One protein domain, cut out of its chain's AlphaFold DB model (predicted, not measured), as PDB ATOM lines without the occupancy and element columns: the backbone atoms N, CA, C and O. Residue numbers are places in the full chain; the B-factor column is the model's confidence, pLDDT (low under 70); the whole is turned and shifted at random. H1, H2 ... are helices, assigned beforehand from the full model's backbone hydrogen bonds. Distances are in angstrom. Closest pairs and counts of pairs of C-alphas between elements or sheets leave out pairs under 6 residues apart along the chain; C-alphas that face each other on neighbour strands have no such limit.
ATOM      1  N   ALA A   2     153.416 100.259 136.185       64.44
ATOM      2  CA  ALA A   2     152.125  99.951 135.533       64.44
ATOM      3  C   ALA A   2     150.871 100.238 136.397       64.44
ATOM      4  O   ALA A   2     149.953 100.901 135.940       64.44
ATOM      5  N   ASP A   3     150.882  99.860 137.679       77.38
ATOM      6  CA  ASP A   3     149.736 100.044 138.591       77.38
ATOM      7  C   ASP A   3     149.359 101.520 138.860       77.38
ATOM      8  O   ASP A   3     148.191 101.859 139.047       77.38
ATOM      9  N   GLN A   4     150.339 102.432 138.844       83.44
ATOM     10  CA  GLN A   4     150.073 103.859 139.049       83.44
ATOM     11  C   GLN A   4     149.463 104.498 137.797       83.44
ATOM     12  O   GLN A   4     148.545 105.310 137.922       83.44
ATOM     13  N   ASP A   5     149.948 104.109 136.619       88.12
ATOM     14  CA  ASP A   5     149.448 104.608 135.339       88.12
ATOM     15  C   ASP A   5     148.038 104.062 135.057       88.12
ATOM     16  O   ASP A   5     147.149 104.822 134.674       88.12
ATOM     17  N   ASP A   6     147.780 102.786 135.367       90.50
ATOM     18  CA  ASP A   6     146.452 102.165 135.244       90.50
ATOM     19  C   ASP A   6     145.425 102.813 136.186       90.50
ATOM     20  O   ASP A   6     144.273 103.079 135.813       90.50
ATOM     21  N   ARG A   7     145.841 103.123 137.420       92.81
ATOM     22  CA  ARG A   7     145.001 103.850 138.373       92.81
ATOM     23  C   ARG A   7     144.724 105.277 137.904       92.81
ATOM     24  O   ARG A   7     143.588 105.732 138.042       92.81
ATOM     25  N   LEU A   8     145.720 105.976 137.357       93.00
ATOM     26  CA  LEU A   8     145.531 107.321 136.813       93.00
ATOM     27  C   LEU A   8     144.544 107.298 135.640       93.00
ATOM     28  O   LEU A   8     143.573 108.050 135.664       93.00
ATOM     29  N   LEU A   9     144.717 106.373 134.695       94.31
ATOM     30  CA  LEU A   9     143.820 106.201 133.551       94.31
ATOM     31  C   LEU A   9     142.377 105.904 133.989       94.31
ATOM     32  O   LEU A   9     141.416 106.437 133.432       94.31
ATOM     33  N   THR A  10     142.212 105.085 135.029       95.19
ATOM     34  CA  THR A  10     140.895 104.796 135.613       95.19
ATOM     35  C   THR A  10     140.249 106.061 136.177       95.19
ATOM     36  O   THR A  10     139.067 106.317 135.934       95.19
ATOM     37  N   VAL A  11     141.016 106.874 136.907       93.88
ATOM     38  CA  VAL A  11     140.537 108.141 137.474       93.88
ATOM     39  C   VAL A  11     140.175 109.133 136.369       93.88
ATOM     40  O   VAL A  11     139.107 109.741 136.435       93.88
ATOM     41  N   GLU A  12     140.993 109.258 135.326       93.19
ATOM     42  CA  GLU A  12     140.693 110.100 134.163       93.19
ATOM     43  C   GLU A  12     139.381 109.673 133.494       93.19
ATOM     44  O   GLU A  12     138.495 110.502 133.271       93.19
ATOM     45  N   GLY A  13     139.199 108.370 133.261       94.81
ATOM     46  CA  GLY A  13     137.962 107.822 132.706       94.81
ATOM     47  C   GLY A  13     136.731 108.147 133.559       94.81
ATOM     48  O   GLY A  13     135.701 108.581 133.034       94.81
ATOM     49  N   GLN A  14     136.839 108.005 134.882       95.94
ATOM     50  CA  GLN A  14     135.764 108.352 135.816       95.94
ATOM     51  C   GLN A  14     135.447 109.853 135.796       95.94
ATOM     52  O   GLN A  14     134.275 110.231 135.739       95.94
ATOM     53  N   ILE A  15     136.469 110.715 135.786       94.00
ATOM     54  CA  ILE A  15     136.303 112.173 135.710       94.00
ATOM     55  C   ILE A  15     135.612 112.564 134.403       94.00
ATOM     56  O   ILE A  15     134.670 113.358 134.432       94.00
ATOM     57  N   HIS A  16     136.008 111.987 133.267       94.12
ATOM     58  CA  HIS A  16     135.359 112.243 131.982       94.12
ATOM     59  C   HIS A  16     133.889 111.807 131.977       94.12
ATOM     60  O   HIS A  16     133.028 112.554 131.503       94.12
ATOM     61  N   ALA A  17     133.582 110.636 132.542       96.56
ATOM     62  CA  ALA A  17     132.213 110.140 132.636       96.56
ATOM     63  C   ALA A  17     131.331 111.052 133.506       96.56
ATOM     64  O   ALA A  17     130.247 111.455 133.079       96.56
ATOM     65  N   LEU A  18     131.817 111.435 134.692       96.62
ATOM     66  CA  LEU A  18     131.118 112.349 135.601       96.62
ATOM     67  C   LEU A  18     130.913 113.724 134.971       96.62
ATOM     68  O   LEU A  18     129.817 114.277 135.017       96.62
ATOM     69  N   THR A  19     131.948 114.239 134.312       94.69
ATOM     70  CA  THR A  19     131.897 115.502 133.576       94.69
ATOM     71  C   THR A  19     130.808 115.481 132.506       94.69
ATOM     72  O   THR A  19     130.009 116.414 132.392       94.69
ATOM     73  N   ARG A  20     130.735 114.393 131.729       94.69
ATOM     74  CA  ARG A  20     129.722 114.235 130.686       94.69
ATOM     75  C   ARG A  20     128.317 114.131 131.270       94.69
ATOM     76  O   ARG A  20     127.409 114.780 130.753       94.69
ATOM     77  N   ALA A  21     128.142 113.345 132.330       96.62
ATOM     78  CA  ALA A  21     126.863 113.200 133.016       96.62
ATOM     79  C   ALA A  21     126.366 114.546 133.566       96.62
ATOM     80  O   ALA A  21     125.209 114.910 133.353       96.62
ATOM     81  N   TRP A  22     127.259 115.319 134.187       94.75
ATOM     82  CA  TRP A  22     126.955 116.648 134.704       94.75
ATOM     83  C   TRP A  22     126.548 117.630 133.595       94.75
ATOM     84  O   TRP A  22     125.516 118.287 133.720       94.75
ATOM     85  N   LEU A  23     127.285 117.681 132.476       94.12
ATOM     86  CA  LEU A  23     126.935 118.534 131.328       94.12
ATOM     87  C   LEU A  23     125.540 118.207 130.779       94.12
ATOM     88  O   LEU A  23     124.758 119.111 130.480       94.12
ATOM     89  N   CYS A  24     125.224 116.916 130.647       94.31
ATOM     90  CA  CYS A  24     123.910 116.466 130.197       94.31
ATOM     91  C   CYS A  24     122.803 116.902 131.161       94.31
ATOM     92  O   CYS A  24     121.771 117.397 130.710       94.31
ATOM     93  N   LEU A  25     123.017 116.743 132.469       94.62
ATOM     94  CA  LEU A  25     122.053 117.146 133.490       94.62
ATOM     95  C   LEU A  25     121.807 118.659 133.460       94.62
ATOM     96  O   LEU A  25     120.659 119.084 133.350       94.62
ATOM     97  N   ALA A  26     122.870 119.466 133.480       93.31
ATOM     98  CA  ALA A  26     122.768 120.923 133.445       93.31
ATOM     99  C   ALA A  26     122.038 121.412 132.183       93.31
ATOM    100  O   ALA A  26     121.150 122.260 132.269       93.31
ATOM    101  N   ALA A  27     122.340 120.825 131.020       92.00
ATOM    102  CA  ALA A  27     121.643 121.148 129.778       92.00
ATOM    103  C   ALA A  27     120.148 120.781 129.824       92.00
ATOM    104  O   ALA A  27     119.325 121.546 129.326       92.00
ATOM    105  N   GLN A  28     119.781 119.640 130.421       93.94
ATOM    106  CA  GLN A  28     118.375 119.247 130.565       93.94
ATOM    107  C   GLN A  28     117.608 120.182 131.503       93.94
ATOM    108  O   GLN A  28     116.493 120.577 131.171       93.94
ATOM    109  N   MET A  29     118.201 120.557 132.637       93.94
ATOM    110  CA  MET A  29     117.590 121.497 133.583       93.94
ATOM    111  C   MET A  29     117.398 122.881 132.953       93.94
ATOM    112  O   MET A  29     116.324 123.468 133.068       93.94
ATOM    113  N   GLU A  30     118.401 123.371 132.216       91.56
ATOM    114  CA  GLU A  30     118.303 124.623 131.458       91.56
ATOM    115  C   GLU A  30     117.152 124.574 130.439       91.56
ATOM    116  O   GLU A  30     116.336 125.490 130.382       91.56
ATOM    117  N   MET A  31     117.036 123.487 129.667       90.12
ATOM    118  CA  MET A  31     115.972 123.324 128.663       90.12
ATOM    119  C   MET A  31     114.563 123.249 129.267       90.12
ATOM    120  O   MET A  31     113.592 123.539 128.572       90.12
ATOM    121  N   ARG A  32     114.436 122.863 130.539       93.00
ATOM    122  CA  ARG A  32     113.165 122.851 131.279       93.00
ATOM    123  C   ARG A  32     112.860 124.178 131.978       93.00
ATOM    124  O   ARG A  32     111.795 124.308 132.571       93.00
ATOM    125  N   GLY A  33     113.775 125.149 131.923       91.06
ATOM    126  CA  GLY A  33     113.652 126.414 132.649       91.06
ATOM    127  C   GLY A  33     113.824 126.274 134.166       91.06
ATOM    128  O   GLY A  33     113.474 127.186 134.905       91.06
ATOM    129  N   GLU A  34     114.361 125.147 134.642       92.69
ATOM    130  CA  GLU A  34     114.586 124.869 136.071       92.69
ATOM    131  C   GLU A  34     115.865 125.535 136.601       92.69
ATOM    132  O   GLU A  34     116.138 125.532 137.801       92.69
ATOM    133  N   LEU A  35     116.674 126.087 135.698       89.69
ATOM    134  CA  LEU A  35     117.975 126.652 135.994       89.69
ATOM    135  C   LEU A  35     118.192 127.930 135.186       89.69
ATOM    136  O   LEU A  35     118.058 127.924 133.964       89.69
ATOM    137  N   GLU A  36     118.612 128.996 135.866       91.81
ATOM    138  CA  GLU A  36     119.123 130.206 135.225       91.81
ATOM    139  C   GLU A  36     120.607 130.029 134.867       91.81
ATOM    140  O   GLU A  36     121.447 129.917 135.771       91.81
ATOM    141  N   PRO A  37     120.963 130.037 133.571       88.75
ATOM    142  CA  PRO A  37     122.331 129.820 133.128       88.75
ATOM    143  C   PRO A  37     123.378 130.716 133.773       88.75
ATOM    144  O   PRO A  37     124.386 130.236 134.279       88.75
ATOM    145  N   GLU A  38     123.122 132.020 133.792       90.88
ATOM    146  CA  GLU A  38     124.087 133.024 134.236       90.88
ATOM    147  C   GLU A  38     124.408 132.868 135.728       90.88
ATOM    148  O   GLU A  38     125.563 132.997 136.147       90.88
ATOM    149  N   LYS A  39     123.397 132.507 136.532       92.25
ATOM    150  CA  LYS A  39     123.567 132.207 137.958       92.25
ATOM    151  C   LYS A  39     124.367 130.924 138.171       92.25
ATOM    152  O   LYS A  39     125.245 130.912 139.034       92.25
ATOM    153  N   LEU A  40     124.104 129.874 137.386       91.06
ATOM    154  CA  LEU A  40     124.891 128.639 137.454       91.06
ATOM    155  C   LEU A  40     126.361 128.919 137.116       91.06
ATOM    156  O   LEU A  40     127.248 128.546 137.881       91.06
ATOM    157  N   GLU A  41     126.612 129.586 135.992       93.69
ATOM    158  CA  GLU A  41     127.962 129.884 135.508       93.69
ATOM    159  C   GLU A  41     128.739 130.720 136.535       93.69
ATOM    160  O   GLU A  41     129.860 130.365 136.901       93.69
ATOM    161  N   THR A  42     128.110 131.757 137.091       93.56
ATOM    162  CA  THR A  42     128.704 132.587 138.151       93.56
ATOM    163  C   THR A  42     129.031 131.764 139.397       93.56
ATOM    164  O   THR A  42     130.130 131.878 139.943       93.56
ATOM    165  N   SER A  43     128.107 130.907 139.844       92.25
ATOM    166  CA  SER A  43     128.318 130.074 141.029       92.25
ATOM    167  C   SER A  43     129.466 129.079 140.845       92.25
ATOM    168  O   SER A  43     130.226 128.853 141.784       92.25
ATOM    169  N   LEU A  44     129.603 128.482 139.659       91.56
ATOM    170  CA  LEU A  44     130.653 127.502 139.369       91.56
ATOM    171  C   LEU A  44     132.029 128.153 139.238       91.56
ATOM    172  O   LEU A  44     133.003 127.628 139.768       91.56
ATOM    173  N   LEU A  45     132.111 129.306 138.572       93.44
ATOM    174  CA  LEU A  45     133.364 130.054 138.434       93.44
ATOM    175  C   LEU A  45     133.812 130.691 139.757       93.44
ATOM    176  O   LEU A  45     135.005 130.909 139.972       93.44
ATOM    177  N   GLY A  46     132.863 130.989 140.647       92.12
ATOM    178  CA  GLY A  46     133.130 131.489 141.994       92.12
ATOM    179  C   GLY A  46     133.514 130.403 143.001       92.12
ATOM    180  O   GLY A  46     134.045 130.736 144.063       92.12
ATOM    181  N   ALA A  47     133.274 129.125 142.693       89.12
ATOM    182  CA  ALA A  47     133.607 128.022 143.582       89.12
ATOM    183  C   ALA A  47     135.129 127.907 143.743       89.12
ATOM    184  O   ALA A  47     135.882 127.766 142.778       89.12
ATOM    185  N   ARG A  48     135.586 127.978 144.993       87.56
ATOM    186  CA  ARG A  48     136.989 127.792 145.370       87.56
ATOM    187  C   ARG A  48     137.111 126.547 146.230       87.56
ATOM    188  O   ARG A  48     136.205 126.246 147.008       87.56
ATOM    189  N   TRP A  49     138.264 125.893 146.154       86.38
ATOM    190  CA  TRP A  49     138.660 124.823 147.064       86.38
ATOM    191  C   TRP A  49     139.881 125.273 147.868       86.38
ATOM    192  O   TRP A  49     141.014 124.915 147.535       86.38
ATOM    193  N   PRO A  50     139.685 126.089 148.925       82.69
ATOM    194  CA  PRO A  50     140.791 126.584 149.728       82.69
ATOM    195  C   PRO A  50     141.603 125.412 150.272       82.69
ATOM    196  O   PRO A  50     141.034 124.412 150.701       82.69
ATOM    197  N   GLN A  51     142.928 125.559 150.291       81.56
ATOM    198  CA  GLN A  51     143.862 124.571 150.853       81.56
ATOM    199  C   GLN A  51     143.977 123.258 150.052       81.56
ATOM    200  O   GLN A  51     144.752 122.381 150.432       81.56
ATOM    201  N   ALA A  52     143.282 123.127 148.917       84.00
ATOM    202  CA  ALA A  52     143.461 122.006 148.009       84.00
ATOM    203  C   ALA A  52     144.601 122.278 147.016       84.00
ATOM    204  O   ALA A  52     144.572 123.255 146.271       84.00
ATOM    205  N   GLY A  53     145.572 121.365 146.925       90.38
ATOM    206  CA  GLY A  53     146.648 121.451 145.925       90.38
ATOM    207  C   GLY A  53     146.161 121.391 144.468       90.38
ATOM    208  O   GLY A  53     146.901 121.743 143.557       90.38
ATOM    209  N   PHE A  54     144.910 120.975 144.244       87.19
ATOM    210  CA  PHE A  54     144.284 120.868 142.927       87.19
ATOM    211  C   PHE A  54     143.389 122.062 142.557       87.19
ATOM    212  O   PHE A  54     142.800 122.045 141.478       87.19
ATOM    213  N   ASP A  55     143.258 123.087 143.409       91.00
ATOM    214  CA  ASP A  55     142.305 124.196 143.212       91.00
ATOM    215  C   ASP A  55     142.464 124.884 141.844       91.00
ATOM    216  O   ASP A  55     141.480 125.144 141.152       91.00
ATOM    217  N   HIS A  56     143.705 125.087 141.394       89.50
ATOM    218  CA  HIS A  56     143.971 125.661 140.075       89.50
ATOM    219  C   HIS A  56     143.439 124.783 138.931       89.50
ATOM    220  O   HIS A  56     142.765 125.277 138.027       89.50
ATOM    221  N   ALA A  57     143.696 123.473 138.985       89.69
ATOM    222  CA  ALA A  57     143.208 122.526 137.983       89.69
ATOM    223  C   ALA A  57     141.674 122.413 138.015       89.69
ATOM    224  O   ALA A  57     141.033 122.370 136.965       89.69
ATOM    225  N   ALA A  58     141.071 122.438 139.207       90.38
ATOM    226  CA  ALA A  58     139.621 122.432 139.369       90.38
ATOM    227  C   ALA A  58     138.972 123.684 138.757       90.38
ATOM    228  O   ALA A  58     137.980 123.568 138.041       90.38
ATOM    229  N   GLN A  59     139.556 124.867 138.955       92.75
ATOM    230  CA  GLN A  59     139.062 126.113 138.356       92.75
ATOM    231  C   GLN A  59     139.147 126.104 136.832       92.75
ATOM    232  O   GLN A  59     138.199 126.512 136.163       92.75
ATOM    233  N   GLN A  60     140.255 125.612 136.274       92.75
ATOM    234  CA  GLN A  60     140.391 125.457 134.826       92.75
ATOM    235  C   GLN A  60     139.335 124.500 134.265       92.75
ATOM    236  O   GLN A  60     138.696 124.812 133.258       92.75
ATOM    237  N   ALA A  61     139.106 123.370 134.940       92.44
ATOM    238  CA  ALA A  61     138.062 122.428 134.560       92.44
ATOM    239  C   ALA A  61     136.672 123.084 134.622       92.44
ATOM    240  O   ALA A  61     135.933 123.024 133.643       92.44
ATOM    241  N   MET A  62     136.334 123.786 135.709       94.19
ATOM    242  CA  MET A  62     135.054 124.498 135.833       94.19
ATOM    243  C   MET A  62     134.859 125.540 134.725       94.19
ATOM    244  O   MET A  62     133.793 125.590 134.110       94.19
ATOM    245  N   ALA A  63     135.893 126.321 134.404       95.19
ATOM    246  CA  ALA A  63     135.841 127.298 133.320       95.19
ATOM    247  C   ALA A  63     135.607 126.643 131.952       95.19
ATOM    248  O   ALA A  63     134.783 127.114 131.162       95.19
ATOM    249  N   HIS A  64     136.281 125.524 131.682       94.94
ATOM    250  CA  HIS A  64     136.063 124.757 130.460       94.94
ATOM    251  C   HIS A  64     134.618 124.248 130.357       94.94
ATOM    252  O   HIS A  64     133.991 124.347 129.302       94.94
ATOM    253  N   LEU A  65     134.067 123.743 131.458       94.69
ATOM    254  CA  LEU A  65     132.714 123.201 131.511       94.69
ATOM    255  C   LEU A  65     131.624 124.251 131.317       94.69
ATOM    256  O   LEU A  65     130.683 124.023 130.555       94.69
ATOM    257  N   VAL A  66     131.788 125.422 131.928       95.50
ATOM    258  CA  VAL A  66     130.923 126.582 131.683       95.50
ATOM    259  C   VAL A  66     130.950 126.980 130.202       95.50
ATOM    260  O   VAL A  66     129.895 127.166 129.592       95.50
ATOM    261  N   CYS A  67     132.131 127.008 129.579       95.88
ATOM    262  CA  CYS A  67     132.263 127.294 128.148       95.88
ATOM    263  C   CYS A  67     131.510 126.272 127.272       95.88
ATOM    264  O   CYS A  67     130.801 126.654 126.338       95.88
ATOM    265  N   GLN A  68     131.590 124.975 127.598       94.81
ATOM    266  CA  GLN A  68     130.851 123.923 126.885       94.81
ATOM    267  C   GLN A  68     129.328 124.111 126.980       94.81
ATOM    268  O   GLN A  68     128.627 123.948 125.978       94.81
ATOM    269  N   LEU A  69     128.804 124.488 128.153       94.06
ATOM    270  CA  LEU A  69     127.376 124.780 128.323       94.06
ATOM    271  C   LEU A  69     126.936 125.985 127.487       94.06
ATOM    272  O   LEU A  69     125.945 125.888 126.755       94.06
ATOM    273  N   GLY A  70     127.703 127.078 127.523       94.38
ATOM    274  CA  GLY A  70     127.440 128.266 126.709       94.38
ATOM    275  C   GLY A  70     127.441 127.957 125.207       94.38
ATOM    276  O   GLY A  70     126.515 128.340 124.486       94.38
ATOM    277  N   ALA A  71     128.413 127.176 124.729       94.06
ATOM    278  CA  ALA A  71     128.471 126.737 123.335       94.06
ATOM    279  C   ALA A  71     127.264 125.864 122.947       94.06
ATOM    280  O   ALA A  71     126.679 126.039 121.871       94.06
ATOM    281  N   ALA A  72     126.850 124.946 123.826       91.88
ATOM    282  CA  ALA A  72     125.680 124.105 123.603       91.88
ATOM    283  C   ALA A  72     124.387 124.936 123.521       91.88
ATOM    284  O   ALA A  72     123.550 124.679 122.652       91.88
ATOM    285  N   ARG A  73     124.248 125.960 124.370       92.69
ATOM    286  CA  ARG A  73     123.124 126.907 124.358       92.69
ATOM    287  C   ARG A  73     123.078 127.725 123.076       92.69
ATOM    288  O   ARG A  73     122.057 127.714 122.393       92.69
ATOM    289  N   ALA A  74     124.193 128.341 122.691       93.44
ATOM    290  CA  ALA A  74     124.290 129.106 121.448       93.44
ATOM    291  C   ALA A  74     123.965 128.241 120.215       93.44
ATOM    292  O   ALA A  74     123.307 128.687 119.277       93.44
ATOM    293  N   SER A  75     124.383 126.971 120.228       93.00
ATOM    294  CA  SER A  75     124.046 125.997 119.184       93.00
ATOM    295  C   SER A  75     122.548 125.677 119.117       93.00
ATOM    296  O   SER A  75     122.021 125.493 118.018       93.00
ATOM    297  N   ARG A  76     121.847 125.590 120.257       91.75
ATOM    298  CA  ARG A  76     120.382 125.418 120.292       91.75
ATOM    299  C   ARG A  76     119.675 126.660 119.746       91.75
ATOM    300  O   ARG A  76     118.963 126.548 118.760       91.75
ATOM    301  N   GLN A  77     120.005 127.841 120.268       90.94
ATOM    302  CA  GLN A  77     119.413 129.113 119.830       90.94
ATOM    303  C   GLN A  77     119.562 129.348 118.322       90.94
ATOM    304  O   GLN A  77     118.612 129.748 117.656       90.94
ATOM    305  N   ARG A  78     120.741 129.054 117.758       93.62
ATOM    306  CA  ARG A  78     120.972 129.172 116.312       93.62
ATOM    307  C   ARG A  78     120.085 128.220 115.505       93.62
ATOM    308  O   ARG A  78     119.605 128.600 114.444       93.62
ATOM    309  N   ARG A  79     119.884 126.985 115.981       91.62
ATOM    310  CA  ARG A  79     118.999 126.011 115.322       91.62
ATOM    311  C   ARG A  79     117.549 126.485 115.340       91.62
ATOM    312  O   ARG A  79     116.913 126.456 114.292       91.62
ATOM    313  N   ASP A  80     117.081 126.988 116.475       89.88
ATOM    314  CA  ASP A  80     115.707 127.474 116.628       89.88
ATOM    315  C   ASP A  80     115.441 128.695 115.726       89.88
ATOM    316  O   ASP A  80     114.413 128.767 115.055       89.88
ATOM    317  N   GLN A  81     116.405 129.618 115.619       89.75
ATOM    318  CA  GLN A  81     116.330 130.772 114.709       89.75
ATOM    319  C   GLN A  81     116.256 130.356 113.236       89.75
ATOM    320  O   GLN A  81     115.444 130.884 112.481       89.75
ATOM    321  N   LEU A  82     117.088 129.398 112.814       89.44
ATOM    322  CA  LEU A  82     117.072 128.896 111.439       89.44
ATOM    323  C   LEU A  82     115.736 128.230 111.091       89.44
ATOM    324  O   LEU A  82     115.245 128.416 109.983       89.44
ATOM    325  N   GLN A  83     115.140 127.492 112.030       85.75
ATOM    326  CA  GLN A  83     113.821 126.882 111.845       85.75
ATOM    327  C   GLN A  83     112.712 127.937 111.751       85.75
ATOM    328  O   GLN A  83     111.849 127.826 110.887       85.75
ATOM    329  N   ALA A  84     112.767 128.990 112.570       79.88
ATOM    330  CA  ALA A  84     111.800 130.087 112.531       79.88
ATOM    331  C   ALA A  84     111.841 130.901 111.224       79.88
ATOM    332  O   ALA A  84     110.832 131.472 110.834       79.88
ATOM    333  N   HIS A  85     112.985 130.954 110.534       75.81
ATOM    334  CA  HIS A  85     113.107 131.604 109.223       75.81
ATOM    335  C   HIS A  85     112.641 130.736 108.042       75.81
ATOM    336  O   HIS A  85     112.537 131.243 106.926       75.81
ATOM    337  N   GLN A  86     112.416 129.438 108.262       69.38
ATOM    338  CA  GLN A  86     111.976 128.482 107.237       69.38
ATOM    339  C   GLN A  86     110.476 128.156 107.313       69.38
ATOM    340  O   GLN A  86     109.971 127.471 106.422       69.38
TER     341      GLN A  86
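What this domain is: This is residues 2 to 86 of the 87 residues of an uncharacterized protein of Pseudomonadales bacterium (UniProt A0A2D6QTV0). Two long helices, H1 and H3, meet as a slanted junction, the later part of H1 against the middle of H3, while the short H2 packs on the earlier half of H3 as a helical hairpin. Residues 2 to 18 of H1 and residues 77 to 86 stick out at opposite ends. The 85 printed residues, with three named helices in the order H1, H2, H3 and no named strand, are all helix in class. The whole is loose, radius of gyration of the C-alphas 16.5 A, and spans 57 by 30 by 18 A.

Where its parts are: H1, residues 2 to 31, begins at C-alpha 2 (152.125, 99.951, 135.533) and is 43.6 A long. H2, residues 37 to 46, is 14.1 A long. H3, residues 55 to 84, is 43.7 A long and ends at C-alpha 84 (111.800, 130.087, 112.531).

How they stand to each other: H1, with residues 23 to 27 alone, touches residues 65 to 72 of H3; the closest C-alphas, of Ala 27 and Leu 69, are 6.9 A apart. They run the same way at a steep tilt of 40 degrees. H2 touches residues 59 to 66 of H3, opposite ways at a shallow tilt of 12 degrees; the closest C-alphas, of Glu 41 and Val 66, are 5.9 A apart. In H1, H2 and H3 every O i to N i+4 pair is within hydrogen-bond range.

The domain as a whole: The printed part has no cut. Residues 2 and 86 have pLDDT under 70.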